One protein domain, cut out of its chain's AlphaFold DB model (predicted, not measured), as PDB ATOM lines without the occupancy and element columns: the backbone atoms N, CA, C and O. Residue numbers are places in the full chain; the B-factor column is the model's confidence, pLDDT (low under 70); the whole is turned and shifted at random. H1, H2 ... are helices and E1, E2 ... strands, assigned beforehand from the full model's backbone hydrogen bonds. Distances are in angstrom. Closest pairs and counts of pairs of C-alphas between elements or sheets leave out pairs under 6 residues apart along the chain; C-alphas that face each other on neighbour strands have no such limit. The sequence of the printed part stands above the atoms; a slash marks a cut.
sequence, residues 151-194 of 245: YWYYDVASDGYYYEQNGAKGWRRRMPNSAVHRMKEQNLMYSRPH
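What this domain is: This is residues 151 to 194 of the 245 residues of an uncharacterized protein of Heligmosomoides polygyrus (UniProt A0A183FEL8). A small antiparallel sheet of three strands stands at one end, and a single helix, H1, sticks out from it as a free arm. The 44 printed residues hold E1, E2, E3 and then H1, class mixed; the sheet order E1, E2, E3 is a meander, each strand the antiparallel neighbour of the one before. The whole is extended and flat, with a radius of gyration of the C-alphas of 14.6 A and spans of 40 by 26 by 12 A.

How they stand to each other: Look first at the hairpin of E2, residues 160 to 165, and E3, residues 168 to 173: N 163 and O 170 are 3.0 A apart, within hydrogen-bond range. On the other side of E2, E1, residues 153 to 155, forms a second hairpin with it, with N 162 and O 153 at 3.1 A. H1, residues 177 to 191, is not on the sheet and is apart from E1 and E2; its O i to N i+4 pairs are each within hydrogen-bond range.

Where its parts are: Find C-alpha 153 at (187.430, 175.903, 175.190), where E1 begins its 6.5 A. E2 measures 15.6 A and E3 15.8 A. H1 runs 20.2 A to C-alpha 191 at (186.714, 144.342, 181.039).

The domain as a whole: The C-alphas of Ala 157 and His 194, the two farthest apart, are 42.6 A apart. The printed part has no cut, and its three links are tight. Confidence is under 70 at residue 151 and residues 177 to 194.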
ATOM      1  N   TYR A 151     187.247 175.550 182.734       65.00
ATOM      2  CA  TYR A 151     186.902 176.260 181.501       65.00
ATOM      3  C   TYR A 151     187.467 175.481 180.308       65.00
ATOM      4  O   TYR A 151     188.657 175.551 179.993       65.00
ATOM      5  N   TRP A 152     186.607 174.714 179.633       75.75
ATOM      6  CA  TRP A 152     186.970 173.950 178.437       75.75
ATOM      7  C   TRP A 152     186.612 174.768 177.198       75.75
ATOM      8  O   TRP A 152     185.439 174.910 176.856       75.75
ATOM      9  N   TYR A 153     187.624 175.268 176.492       78.06
ATOM     10  CA  TYR A 153     187.430 175.903 175.190       78.06
ATOM     11  C   TYR A 153     187.590 174.851 174.092       78.06
ATOM     12  O   TYR A 153     188.647 174.219 173.973       78.06
ATOM     13  N   TYR A 154     186.532 174.640 173.304       81.19
ATOM     14  CA  TYR A 154     186.600 173.789 172.120       81.19
ATOM     15  C   TYR A 154     186.892 174.626 170.878       81.19
ATOM     16  O   TYR A 154     186.145 175.550 170.565       81.19
ATOM     17  N   ASP A 155     187.956 174.266 170.163       81.88
ATOM     18  CA  ASP A 155     188.277 174.833 168.860       81.88
ATOM     19  C   ASP A 155     187.948 173.813 167.762       81.88
ATOM     20  O   ASP A 155     188.512 172.715 167.691       81.88
ATOM     21  N   VAL A 156     187.011 174.195 166.897       77.69
ATOM     22  CA  VAL A 156     186.525 173.368 165.790       77.69
ATOM     23  C   VAL A 156     187.603 173.192 164.716       77.69
ATOM     24  O   VAL A 156     187.660 172.137 164.086       77.69
ATOM     25  N   ALA A 157     188.491 174.175 164.525       79.62
ATOM     26  CA  ALA A 157     189.514 174.121 163.480       79.62
ATOM     27  C   ALA A 157     190.604 173.080 163.781       79.62
ATOM     28  O   ALA A 157     191.136 172.444 162.870       79.62
ATOM     29  N   SER A 158     190.931 172.890 165.059       76.06
ATOM     30  CA  SER A 158     192.010 171.999 165.495       76.06
ATOM     31  C   SER A 158     191.540 170.614 165.965       76.06
ATOM     32  O   SER A 158     192.383 169.753 166.251       76.06
ATOM     33  N   ASP A 159     190.222 170.374 166.023       81.94
ATOM     34  CA  ASP A 159     189.589 169.186 166.628       81.94
ATOM     35  C   ASP A 159     190.226 168.821 167.986       81.94
ATOM     36  O   ASP A 159     190.527 167.667 168.325       81.94
ATOM     37  N   GLY A 160     190.518 169.867 168.753       87.00
ATOM     38  CA  GLY A 160     191.233 169.809 170.013       87.00
ATOM     39  C   GLY A 160     190.486 170.577 171.087       87.00
ATOM     40  O   GLY A 160     189.664 171.446 170.806       87.00
ATOM     41  N   TYR A 161     190.757 170.227 172.337       86.44
ATOM     42  CA  TYR A 161     190.268 170.984 173.476       86.44
ATOM     43  C   TYR A 161     191.453 171.534 174.263       86.44
ATOM     44  O   TYR A 161     192.461 170.844 174.472       86.44
ATOM     45  N   TYR A 162     191.325 172.791 174.666       88.62
ATOM     46  CA  TYR A 162     192.218 173.405 175.632       88.62
ATOM     47  C   TYR A 162     191.718 173.063 177.036       88.62
ATOM     48  O   TYR A 162     190.520 173.172 177.307       88.62
ATOM     49  N   TYR A 163     192.620 172.616 177.907       86.62
ATOM     50  CA  TYR A 163     192.312 172.331 179.304       86.62
ATOM     51  C   TYR A 163     193.261 173.092 180.224       86.62
ATOM     52  O   TYR A 163     194.450 173.251 179.931       86.62
ATOM     53  N   GLU A 164     192.723 173.522 181.356       86.38
ATOM     54  CA  GLU A 164     193.462 174.140 182.442       86.38
ATOM     55  C   GLU A 164     193.078 173.417 183.726       86.38
ATOM     56  O   GLU A 164     192.051 173.699 184.326       86.38
ATOM     57  N   GLN A 165     193.882 172.427 184.110       80.94
ATOM     58  CA  GLN A 165     193.615 171.625 185.297       80.94
ATOM     59  C   GLN A 165     194.839 171.669 186.208       80.94
ATOM     60  O   GLN A 165     195.946 171.323 185.791       80.94
ATOM     61  N   ASN A 166     194.649 172.091 187.460       82.12
ATOM     62  CA  ASN A 166     195.688 172.121 188.499       82.12
ATOM     63  C   ASN A 166     196.952 172.914 188.102       82.12
ATOM     64  O   ASN A 166     198.074 172.493 188.382       82.12
ATOM     65  N   GLY A 167     196.787 174.028 187.383       81.75
ATOM     66  CA  GLY A 167     197.906 174.840 186.888       81.75
ATOM     67  C   GLY A 167     198.645 174.246 185.682       81.75
ATOM     68  O   GLY A 167     199.527 174.902 185.126       81.75
ATOM     69  N   ALA A 168     198.276 173.046 185.223       77.31
ATOM     70  CA  ALA A 168     198.719 172.508 183.947       77.31
ATOM     71  C   ALA A 168     197.755 172.962 182.842       77.31
ATOM     72  O   ALA A 168     196.591 172.557 182.800       77.31
ATOM     73  N   LYS A 169     198.266 173.804 181.944       88.62
ATOM     74  CA  LYS A 169     197.562 174.310 180.760       88.62
ATOM     75  C   LYS A 169     198.057 173.573 179.521       88.62
ATOM     76  O   LYS A 169     199.269 173.433 179.339       88.62
ATOM     77  N   GLY A 170     197.156 173.100 178.663       88.56
ATOM     78  CA  GLY A 170     197.574 172.366 177.471       88.56
ATOM     79  C   GLY A 170     196.502 172.165 176.409       88.56
ATOM     80  O   GLY A 170     195.304 172.185 176.675       88.56
ATOM     81  N   TRP A 171     196.973 171.922 175.186       89.06
ATOM     82  CA  TRP A 171     196.151 171.528 174.047       89.06
ATOM     83  C   TRP A 171     196.166 170.013 173.900       89.06
ATOM     84  O   TRP A 171     197.233 169.400 173.783       89.06
ATOM     85  N   ARG A 172     194.986 169.393 173.863       85.19
ATOM     86  CA  ARG A 172     194.856 167.960 173.594       85.19
ATOM     87  C   ARG A 172     193.969 167.744 172.378       85.19
ATOM     88  O   ARG A 172     192.824 168.181 172.342       85.19
ATOM     89  N   ARG A 173     194.499 167.043 171.375       86.81
ATOM     90  CA  ARG A 173     193.718 166.627 170.203       86.81
ATOM     91  C   ARG A 173     192.778 165.496 170.597       86.81
ATOM     92  O   ARG A 173     193.176 164.612 171.367       86.81
ATOM     93  N   ARG A 174     191.555 165.490 170.067       82.50
ATOM     94  CA  ARG A 174     190.688 164.318 170.198       82.50
ATOM     95  C   ARG A 174     191.332 163.157 169.439       82.50
ATOM     96  O   ARG A 174     191.900 163.331 168.361       82.50
ATOM     97  N   MET A 175     191.283 161.959 170.016       79.81
ATOM     98  CA  MET A 175     191.584 160.768 169.228       79.81
ATOM     99  C   MET A 175     190.522 160.664 168.129       79.81
ATOM    100  O   MET A 175     189.338 160.790 168.449       79.81
ATOM    101  N   PRO A 176     190.905 160.418 166.864       77.75
ATOM    102  CA  PRO A 176     189.924 160.227 165.808       77.75
ATOM    103  C   PRO A 176     188.987 159.086 166.213       77.75
ATOM    104  O   PRO A 176     189.440 158.057 166.727       77.75
ATOM    105  N   ASN A 177     187.682 159.262 165.997       65.06
ATOM    106  CA  ASN A 177     186.647 158.327 166.460       65.06
ATOM    107  C   ASN A 177     186.910 156.867 166.030       65.06
ATOM    108  O   ASN A 177     186.535 155.934 166.739       65.06
ATOM    109  N   SER A 178     187.631 156.649 164.926       64.31
ATOM    110  CA  SER A 178     188.053 155.322 164.462       64.31
ATOM    111  C   SER A 178     189.046 154.620 165.401       64.31
ATOM    112  O   SER A 178     188.994 153.399 165.551       64.31
ATOM    113  N   ALA A 179     189.934 155.366 166.060       60.75
ATOM    114  CA  ALA A 179     190.858 154.839 167.063       60.75
ATOM    115  C   ALA A 179     190.156 154.635 168.412       60.75
ATOM    116  O   ALA A 179     190.397 153.629 169.079       60.75
ATOM    117  N   VAL A 180     189.240 155.542 168.774       64.81
ATOM    118  CA  VAL A 180     188.425 155.421 169.993       64.81
ATOM    119  C   VAL A 180     187.533 154.184 169.926       64.81
ATOM    120  O   VAL A 180     187.445 153.460 170.914       64.81
ATOM    121  N   HIS A 181     186.938 153.880 168.768       62.53
ATOM    122  CA  HIS A 181     186.122 152.676 168.591       62.53
ATOM    123  C   HIS A 181     186.943 151.395 168.785       62.53
ATOM    124  O   HIS A 181     186.569 150.542 169.586       62.53
ATOM    125  N   ARG A 182     188.122 151.301 168.152       63.84
ATOM    126  CA  ARG A 182     189.024 150.146 168.324       63.84
ATOM    127  C   ARG A 182     189.535 150.013 169.758       63.84
ATOM    128  O   ARG A 182     189.621 148.903 170.275       63.84
ATOM    129  N   MET A 183     189.871 151.123 170.419       60.31
ATOM    130  CA  MET A 183     190.307 151.083 171.819       60.31
ATOM    131  C   MET A 183     189.161 150.721 172.758       60.31
ATOM    132  O   MET A 183     189.388 149.972 173.701       60.31
ATOM    133  N   LYS A 184     187.939 151.204 172.509       67.06
ATOM    134  CA  LYS A 184     186.760 150.860 173.311       67.06
ATOM    135  C   LYS A 184     186.410 149.379 173.165       67.06
ATOM    136  O   LYS A 184     186.130 148.745 174.174       67.06
ATOM    137  N   GLU A 185     186.508 148.815 171.961       61.19
ATOM    138  CA  GLU A 185     186.368 147.370 171.730       61.19
ATOM    139  C   GLU A 185     187.454 146.560 172.446       61.19
ATOM    140  O   GLU A 185     187.136 145.587 173.127       61.19
ATOM    141  N   GLN A 186     188.721 146.983 172.376       64.75
ATOM    142  CA  GLN A 186     189.800 146.335 173.129       64.75
ATOM    143  C   GLN A 186     189.556 146.411 174.641       64.75
ATOM    144  O   GLN A 186     189.679 145.407 175.334       64.75
ATOM    145  N   ASN A 187     189.152 147.569 175.165       62.25
ATOM    146  CA  ASN A 187     188.894 147.741 176.594       62.25
ATOM    147  C   ASN A 187     187.676 146.928 177.061       62.25
ATOM    148  O   ASN A 187     187.707 146.327 178.132       62.25
ATOM    149  N   LEU A 188     186.630 146.829 176.234       63.22
ATOM    150  CA  LEU A 188     185.473 145.967 176.482       63.22
ATOM    151  C   LEU A 188     185.855 144.478 176.450       63.22
ATOM    152  O   LEU A 188     185.299 143.683 177.208       63.22
ATOM    153  N   MET A 189     186.841 144.105 175.630       57.75
ATOM    154  CA  MET A 189     187.397 142.754 175.600       57.75
ATOM    155  C   MET A 189     188.189 142.422 176.879       57.75
ATOM    156  O   MET A 189     188.106 141.295 177.358       57.75
ATOM    157  N   TYR A 190     188.887 143.398 177.472       57.59
ATOM    158  CA  TYR A 190     189.625 143.230 178.736       57.59
ATOM    159  C   TYR A 190     188.770 143.414 180.003       57.59
ATOM    160  O   TYR A 190     189.151 142.933 181.065       57.59
ATOM    161  N   SER A 191     187.618 144.083 179.904       55.97
ATOM    162  CA  SER A 191     186.714 144.342 181.039       55.97
ATOM    163  C   SER A 191     185.616 143.286 181.199       55.97
ATOM    164  O   SER A 191     184.837 143.342 182.152       55.97
ATOM    165  N   ARG A 192     185.519 142.311 180.284       56.41
ATOM    166  CA  ARG A 192     184.662 141.139 180.491       56.41
ATOM    167  C   ARG A 192     185.259 140.293 181.623       56.41
ATOM    168  O   ARG A 192     186.404 139.865 181.492       56.41
ATOM    169  N   PRO A 193     184.512 140.004 182.706       51.62
ATOM    170  CA  PRO A 193     184.979 139.079 183.727       51.62
ATOM    171  C   PRO A 193     185.218 137.722 183.063       51.62
ATOM    172  O   PRO A 193     184.301 137.098 182.525       51.62
ATOM    173  N   HIS A 194     186.486 137.323 183.039       45.53
ATOM    174  CA  HIS A 194     186.983 136.075 182.478       45.53
ATOM    175  C   HIS A 194     186.143 134.886 182.974       45.53
ATOM    176  O   HIS A 194     186.294 134.437 184.108       45.53
TER     177      HIS A 194